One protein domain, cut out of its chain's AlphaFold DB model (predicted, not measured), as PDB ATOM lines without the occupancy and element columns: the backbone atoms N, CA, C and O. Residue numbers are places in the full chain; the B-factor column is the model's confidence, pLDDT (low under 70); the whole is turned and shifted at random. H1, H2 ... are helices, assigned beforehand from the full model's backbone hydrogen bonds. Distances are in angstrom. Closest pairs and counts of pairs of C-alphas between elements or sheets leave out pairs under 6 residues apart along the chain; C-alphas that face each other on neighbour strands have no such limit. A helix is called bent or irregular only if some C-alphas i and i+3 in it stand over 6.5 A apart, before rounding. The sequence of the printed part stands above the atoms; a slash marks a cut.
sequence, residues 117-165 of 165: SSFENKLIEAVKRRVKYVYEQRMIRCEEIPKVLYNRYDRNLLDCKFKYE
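What this domain is: This is residues 117 to 165 of the 165 residues of a protein of Caenorhabditis japonica (UniProt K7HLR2). A single long helix, H1, sticks out as a straight free arm, and an extended stretch that begins with residues 136 to 138, which also stand free, leads from its end to a small head of loops with two short helices of four residues each, H2 and H3. The arm makes most of the length: residues 117 to 138, of which 117 to 135 belong to H1, stand free, and the helices do not form a bundle. The printed part has 49 residues with three named helices, in the order H1, H2, H3, and no named strand; the class is all helix, with 27 of the 49 residues in the named helices. The whole is extended, with a radius of gyration of the C-alphas of 16.5 A, and its C-alphas span 49 by 24 by 15 A along their three main axes.

How they stand to each other: H1, residues 117 to 135, touches no helix. H2, residues 147 to 150, is apart from H1, with no C-alpha of the one within 8 A of the other. H3, residues 155 to 158, is likewise apart from H1. H2 and H3 meet only through their link, residues 151 to 154. In H1 every O i to N i+4 pair is within hydrogen-bond range, while H2 and H3, with 4 residues each, are too short for such a pair; each has 1 pair of O i and N i+3, and it is within range.

Where its parts are: H1 begins at Ser 117, with its C-alpha at (-12.270, 9.860, 35.392), and ends at Tyr 135, with its C-alpha at (-27.042, 26.970, 49.698). Its 19 residues measure 26.8 A from first to last C-alpha, and it is not bent. After residues 136 to 146, H2 runs from Lys 147 to Tyr 150, 5.1 A from first to last C-alpha. H3 runs from Arg 155 to Leu 158, 5.0 A from first to last C-alpha, and its last C-alpha is at (-34.204, 41.650, 45.344). Residues 159 to 165 follow with no named element.

The domain as a whole: The two C-alphas farthest apart are those of Ser 117 and Asn 151, at 49.3 A, and the C-alphas of the first and last printed residues, Ser 117 and Glu 165, are 46.7 A apart. The printed part has no cut, and Glu 165 is the chain's last residue. The link from H1 to H2, 11 residues, is long, and the link from H2 to H3, 4 residues, is tight. The mean pLDDT of the printed part is 89.4, with means of 95 for H1, 88 for H2 and 82 for H3, and no printed residue is under 70.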
ATOM      1  N   SER A 117     -12.186   9.825  33.928       96.06
ATOM      2  CA  SER A 117     -12.270   9.860  35.392       96.06
ATOM      3  C   SER A 117     -11.638  11.109  36.010       96.06
ATOM      4  O   SER A 117     -12.173  11.653  36.976       96.06
ATOM      5  N   SER A 118     -10.531  11.615  35.456       96.88
ATOM      6  CA  SER A 118      -9.907  12.846  35.951       96.88
ATOM      7  C   SER A 118     -10.801  14.069  35.718       96.88
ATOM      8  O   SER A 118     -10.925  14.928  36.597       96.88
ATOM      9  N   PHE A 119     -11.470  14.143  34.562       95.50
ATOM     10  CA  PHE A 119     -12.440  15.193  34.265       95.50
ATOM     11  C   PHE A 119     -13.709  15.056  35.110       95.50
ATOM     12  O   PHE A 119     -14.198  16.053  35.641       95.50
ATOM     13  N   GLU A 120     -14.214  13.835  35.280       96.31
ATOM     14  CA  GLU A 120     -15.379  13.534  36.111       96.31
ATOM     15  C   GLU A 120     -15.170  14.018  37.551       96.31
ATOM     16  O   GLU A 120     -15.982  14.787  38.061       96.31
ATOM     17  N   ASN A 121     -14.030  13.689  38.165       97.81
ATOM     18  CA  ASN A 121     -13.691  14.139  39.517       97.81
ATOM     19  C   ASN A 121     -13.594  15.668  39.628       97.81
ATOM     20  O   ASN A 121     -14.117  16.261  40.573       97.81
ATOM     21  N   LYS A 122     -12.984  16.336  38.639       98.12
ATOM     22  CA  LYS A 122     -12.943  17.810  38.593       98.12
ATOM     23  C   LYS A 122     -14.347  18.409  38.510       98.12
ATOM     24  O   LYS A 122     -14.624  19.410  39.172       98.12
ATOM     25  N   LEU A 123     -15.229  17.801  37.717       97.06
ATOM     26  CA  LEU A 123     -16.604  18.256  37.561       97.06
ATOM     27  C   LEU A 123     -17.420  18.044  38.843       97.06
ATOM     28  O   LEU A 123     -18.156  18.948  39.232       97.06
ATOM     29  N   ILE A 124     -17.239  16.913  39.534       97.88
ATOM     30  CA  ILE A 124     -17.839  16.663  40.855       97.88
ATOM     31  C   ILE A 124     -17.477  17.798  41.813       97.88
ATOM     32  O   ILE A 124     -18.367  18.435  42.375       97.88
ATOM     33  N   GLU A 125     -16.188  18.094  41.973       98.19
ATOM     34  CA  GLU A 125     -15.734  19.115  42.921       98.19
ATOM     35  C   GLU A 125     -16.200  20.526  42.539       98.19
ATOM     36  O   GLU A 125     -16.582  21.316  43.409       98.19
ATOM     37  N   ALA A 126     -16.256  20.842  41.241       98.00
ATOM     38  CA  ALA A 126     -16.809  22.105  40.758       98.00
ATOM     39  C   ALA A 126     -18.303  22.249  41.097       98.00
ATOM     40  O   ALA A 126     -18.724  23.296  41.599       98.00
ATOM     41  N   VAL A 127     -19.102  21.196  40.879       96.81
ATOM     42  CA  VAL A 127     -20.534  21.191  41.215       96.81
ATOM     43  C   VAL A 127     -20.733  21.304  42.724       96.81
ATOM     44  O   VAL A 127     -21.498  22.162  43.160       96.81
ATOM     45  N   LYS A 128     -20.010  20.516  43.532       96.69
ATOM     46  CA  LYS A 128     -20.072  20.601  45.001       96.69
ATOM     47  C   LYS A 128     -19.795  22.018  45.489       96.69
ATOM     48  O   LYS A 128     -20.577  22.565  46.263       96.69
ATOM     49  N   ARG A 129     -18.711  22.634  45.005       96.44
ATOM     50  CA  ARG A 129     -18.328  24.004  45.373       96.44
ATOM     51  C   ARG A 129     -19.418  25.008  45.012       96.44
ATOM     52  O   ARG A 129     -19.745  25.861  45.830       96.44
ATOM     53  N   ARG A 130     -19.997  24.900  43.812       95.25
ATOM     54  CA  ARG A 130     -21.061  25.808  43.368       95.25
ATOM     55  C   ARG A 130     -22.339  25.641  44.186       95.25
ATOM     56  O   ARG A 130     -22.935  26.645  44.546       95.25
ATOM     57  N   VAL A 131     -22.742  24.408  44.493       93.75
ATOM     58  CA  VAL A 131     -23.939  24.140  45.303       93.75
ATOM     59  C   VAL A 131     -23.760  24.678  46.718       93.75
ATOM     60  O   VAL A 131     -24.625  25.410  47.187       93.75
ATOM     61  N   LYS A 132     -22.617  24.416  47.362       92.69
ATOM     62  CA  LYS A 132     -22.296  25.005  48.669       92.69
ATOM     63  C   LYS A 132     -22.324  26.529  48.629       92.69
ATOM     64  O   LYS A 132     -22.962  27.156  49.462       92.69
ATOM     65  N   TYR A 133     -21.726  27.129  47.601       91.38
ATOM     66  CA  TYR A 133     -21.782  28.575  47.401       91.38
ATOM     67  C   TYR A 133     -23.206  29.119  47.196       91.38
ATOM     68  O   TYR A 133     -23.423  30.298  47.393       91.38
ATOM     69  N   VAL A 134     -24.191  28.326  46.784       89.31
ATOM     70  CA  VAL A 134     -25.575  28.817  46.668       89.31
ATOM     71  C   VAL A 134     -26.358  28.580  47.960       89.31
ATOM     72  O   VAL A 134     -27.097  29.457  48.386       89.31
ATOM     73  N   TYR A 135     -26.191  27.417  48.590       89.31
ATOM     74  CA  TYR A 135     -27.042  26.970  49.698       89.31
ATOM     75  C   TYR A 135     -26.474  27.230  51.097       89.31
ATOM     76  O   TYR A 135     -27.241  27.293  52.050       89.31
ATOM     77  N   GLU A 136     -25.155  27.366  51.243       89.12
ATOM     78  CA  GLU A 136     -24.504  27.667  52.529       89.12
ATOM     79  C   GLU A 136     -24.242  29.172  52.702       89.12
ATOM     80  O   GLU A 136     -23.757  29.605  53.745       89.12
ATOM     81  N   GLN A 137     -24.556  29.995  51.694       82.75
ATOM     82  CA  GLN A 137     -24.504  31.446  51.851       82.75
ATOM     83  C   GLN A 137     -25.694  31.919  52.674       82.75
ATOM     84  O   GLN A 137     -26.827  31.472  52.489       82.75
ATOM     85  N   ARG A 138     -25.443  32.883  53.556       83.44
ATOM     86  CA  ARG A 138     -26.530  33.633  54.183       83.44
ATOM     87  C   ARG A 138     -27.270  34.434  53.110       83.44
ATOM     88  O   ARG A 138     -26.637  34.983  52.208       83.44
ATOM     89  N   MET A 139     -28.586  34.569  53.249       76.88
ATOM     90  CA  MET A 139     -29.315  35.567  52.465       76.88
ATOM     91  C   MET A 139     -28.749  36.963  52.768       76.88
ATOM     92  O   MET A 139     -28.389  37.267  53.913       76.88
ATOM     93  N   ILE A 140     -28.640  37.797  51.731       81.88
ATOM     94  CA  ILE A 140     -28.300  39.212  51.898       81.88
ATOM     95  C   ILE A 140     -29.463  39.866  52.634       81.88
ATOM     96  O   ILE A 140     -30.630  39.668  52.282       81.88
ATOM     97  N   ARG A 141     -29.148  40.618  53.685       88.06
ATOM     98  CA  ARG A 141     -30.171  41.369  54.395       88.06
ATOM     99  C   ARG A 141     -30.578  42.569  53.567       88.06
ATOM    100  O   ARG A 141     -29.742  43.174  52.896       88.06
ATOM    101  N   CYS A 142     -31.847  42.941  53.643       88.31
ATOM    102  CA  CYS A 142     -32.340  44.098  52.914       88.31
ATOM    103  C   CYS A 142     -31.531  45.374  53.244       88.31
ATOM    104  O   CYS A 142     -31.199  46.169  52.370       88.31
ATOM    105  N   GLU A 143     -31.089  45.520  54.492       89.88
ATOM    106  CA  GLU A 143     -30.273  46.638  54.972       89.88
ATOM    107  C   GLU A 143     -28.872  46.716  54.336       89.88
ATOM    108  O   GLU A 143     -28.221  47.756  54.403       89.88
ATOM    109  N   GLU A 144     -28.395  45.628  53.728       89.25
ATOM    110  CA  GLU A 144     -27.077  45.543  53.089       89.25
ATOM    111  C   GLU A 144     -27.130  45.836  51.583       89.25
ATOM    112  O   GLU A 144     -26.086  45.984  50.944       89.25
ATOM    113  N   ILE A 145     -28.330  45.924  50.999       89.00
ATOM    114  CA  ILE A 145     -28.509  46.220  49.579       89.00
ATOM    115  C   ILE A 145     -28.394  47.741  49.361       89.00
ATOM    116  O   ILE A 145     -29.093  48.518  50.016       89.00
ATOM    117  N   PRO A 146     -27.548  48.208  48.419       90.19
ATOM    118  CA  PRO A 146     -27.429  49.630  48.110       90.19
ATOM    119  C   PRO A 146     -28.777  50.287  47.778       90.19
ATOM    120  O   PRO A 146     -29.515  49.794  46.925       90.19
ATOM    121  N   LYS A 147     -29.064  51.461  48.363       87.75
ATOM    122  CA  LYS A 147     -30.308  52.231  48.122       87.75
ATOM    123  C   LYS A 147     -30.628  52.451  46.639       87.75
ATOM    124  O   LYS A 147     -31.792  52.454  46.259       87.75
ATOM    125  N   VAL A 148     -29.608  52.601  45.790       91.50
ATOM    126  CA  VAL A 148     -29.786  52.764  44.335       91.50
ATOM    127  C   VAL A 148     -30.534  51.577  43.715       91.50
ATOM    128  O   VAL A 148     -31.310  51.772  42.783       91.50
ATOM    129  N   LEU A 149     -30.342  50.362  44.236       89.38
ATOM    130  CA  LEU A 149     -31.044  49.173  43.759       89.38
ATOM    131  C   LEU A 149     -32.500  49.143  44.231       89.38
ATOM    132  O   LEU A 149     -33.359  48.817  43.422       89.38
ATOM    133  N   TYR A 150     -32.796  49.572  45.463       83.19
ATOM    134  CA  TYR A 150     -34.179  49.735  45.942       83.19
ATOM    135  C   TYR A 150     -34.985  50.745  45.135       83.19
ATOM    136  O   TYR A 150     -36.172  50.553  44.910       83.19
ATOM    137  N   ASN A 151     -34.339  51.815  44.671       84.94
ATOM    138  CA  ASN A 151     -35.009  52.821  43.853       84.94
ATOM    139  C   ASN A 151     -35.323  52.322  42.433       84.94
ATOM    140  O   ASN A 151     -36.114  52.947  41.732       84.94
ATOM    141  N   ARG A 152     -34.664  51.247  41.980       90.75
ATOM    142  CA  ARG A 152     -34.797  50.715  40.617       90.75
ATOM    143  C   ARG A 152     -35.586  49.409  40.557       90.75
ATOM    144  O   ARG A 152     -36.186  49.131  39.523       90.75
ATOM    145  N   TYR A 153     -35.556  48.608  41.616       89.12
ATOM    146  CA  TYR A 153     -36.126  47.268  41.640       89.12
ATOM    147  C   TYR A 153     -36.997  47.068  42.873       89.12
ATOM    148  O   TYR A 153     -36.592  47.387  43.992       89.12
ATOM    149  N   ASP A 154     -38.164  46.464  42.662       83.75
ATOM    150  CA  ASP A 154     -39.047  46.062  43.748       83.75
ATOM    151  C   ASP A 154     -38.389  45.023  44.655       83.75
ATOM    152  O   ASP A 154     -37.627  44.156  44.218       83.75
ATOM    153  N   ARG A 155     -38.762  45.058  45.937       80.31
ATOM    154  CA  ARG A 155     -38.255  44.140  46.966       80.31
ATOM    155  C   ARG A 155     -38.385  42.664  46.570       80.31
ATOM    156  O   ARG A 155     -37.476  41.885  46.839       80.31
ATOM    157  N   ASN A 156     -39.473  42.293  45.897       81.81
ATOM    158  CA  ASN A 156     -39.719  40.918  45.449       81.81
ATOM    159  C   ASN A 156     -38.671  40.425  44.436       81.81
ATOM    160  O   ASN A 156     -38.425  39.228  44.352       81.81
ATOM    161  N   LEU A 157     -38.045  41.336  43.683       83.69
ATOM    162  CA  LEU A 157     -36.966  41.022  42.741       83.69
ATOM    163  C   LEU A 157     -35.597  40.943  43.425       83.69
ATOM    164  O   LEU A 157     -34.694  40.289  42.911       83.69
ATOM    165  N   LEU A 158     -35.440  41.622  44.562       84.19
ATOM    166  CA  LEU A 158     -34.204  41.650  45.344       84.19
ATOM    167  C   LEU A 158     -34.057  40.442  46.283       84.19
ATOM    168  O   LEU A 158     -32.963  40.228  46.797       84.19
ATOM    169  N   ASP A 159     -35.138  39.682  46.501       82.44
ATOM    170  CA  ASP A 159     -35.185  38.436  47.285       82.44
ATOM    171  C   ASP A 159     -34.416  38.533  48.621       82.44
ATOM    172  O   ASP A 159     -33.517  37.748  48.926       82.44
ATOM    173  N   CYS A 160     -34.736  39.568  49.409       86.31
ATOM    174  CA  CYS A 160     -34.077  39.882  50.678       86.31
ATOM    175  C   CYS A 160     -35.046  39.841  51.871       86.31
ATOM    176  O   CYS A 160     -36.255  40.080  51.742       86.31
ATOM    177  N   LYS A 161     -34.485  39.617  53.065       85.38
ATOM    178  CA  LYS A 161     -35.187  39.721  54.355       85.38
ATOM    179  C   LYS A 161     -34.544  40.781  55.241       85.38
ATOM    180  O   LYS A 161     -33.319  40.923  55.221       85.38
ATOM    181  N   PHE A 162     -35.350  41.513  56.005       85.75
ATOM    182  CA  PHE A 162     -34.816  42.394  57.047       85.75
ATOM    183  C   PHE A 162     -34.301  41.568  58.228       85.75
ATOM    184  O   PHE A 162     -34.689  40.420  58.422       85.75
ATOM    185  N   LYS A 163     -33.414  42.138  59.047       84.25
ATOM    186  CA  LYS A 163     -32.835  41.439  60.206       84.25
ATOM    187  C   LYS A 163     -33.879  40.970  61.234       84.25
ATOM    188  O   LYS A 163     -33.599  40.029  61.971       84.25
ATOM    189  N   TYR A 164     -35.025  41.649  61.308       84.94
ATOM    190  CA  TYR A 164     -36.066  41.458  62.327       84.94
ATOM    191  C   TYR A 164     -37.399  40.952  61.755       84.94
ATOM    192  O   TYR A 164     -38.440  41.117  62.385       84.94
ATOM    193  N   GLU A 165     -37.358  40.374  60.558       78.50
ATOM    194  CA  GLU A 165     -38.485  39.728  59.881       78.50
ATOM    195  C   GLU A 165     -38.308  38.207  59.892       78.50
ATOM    196  O   GLU A 165     -39.297  37.505  60.188       78.50
TER     197      GLU A 165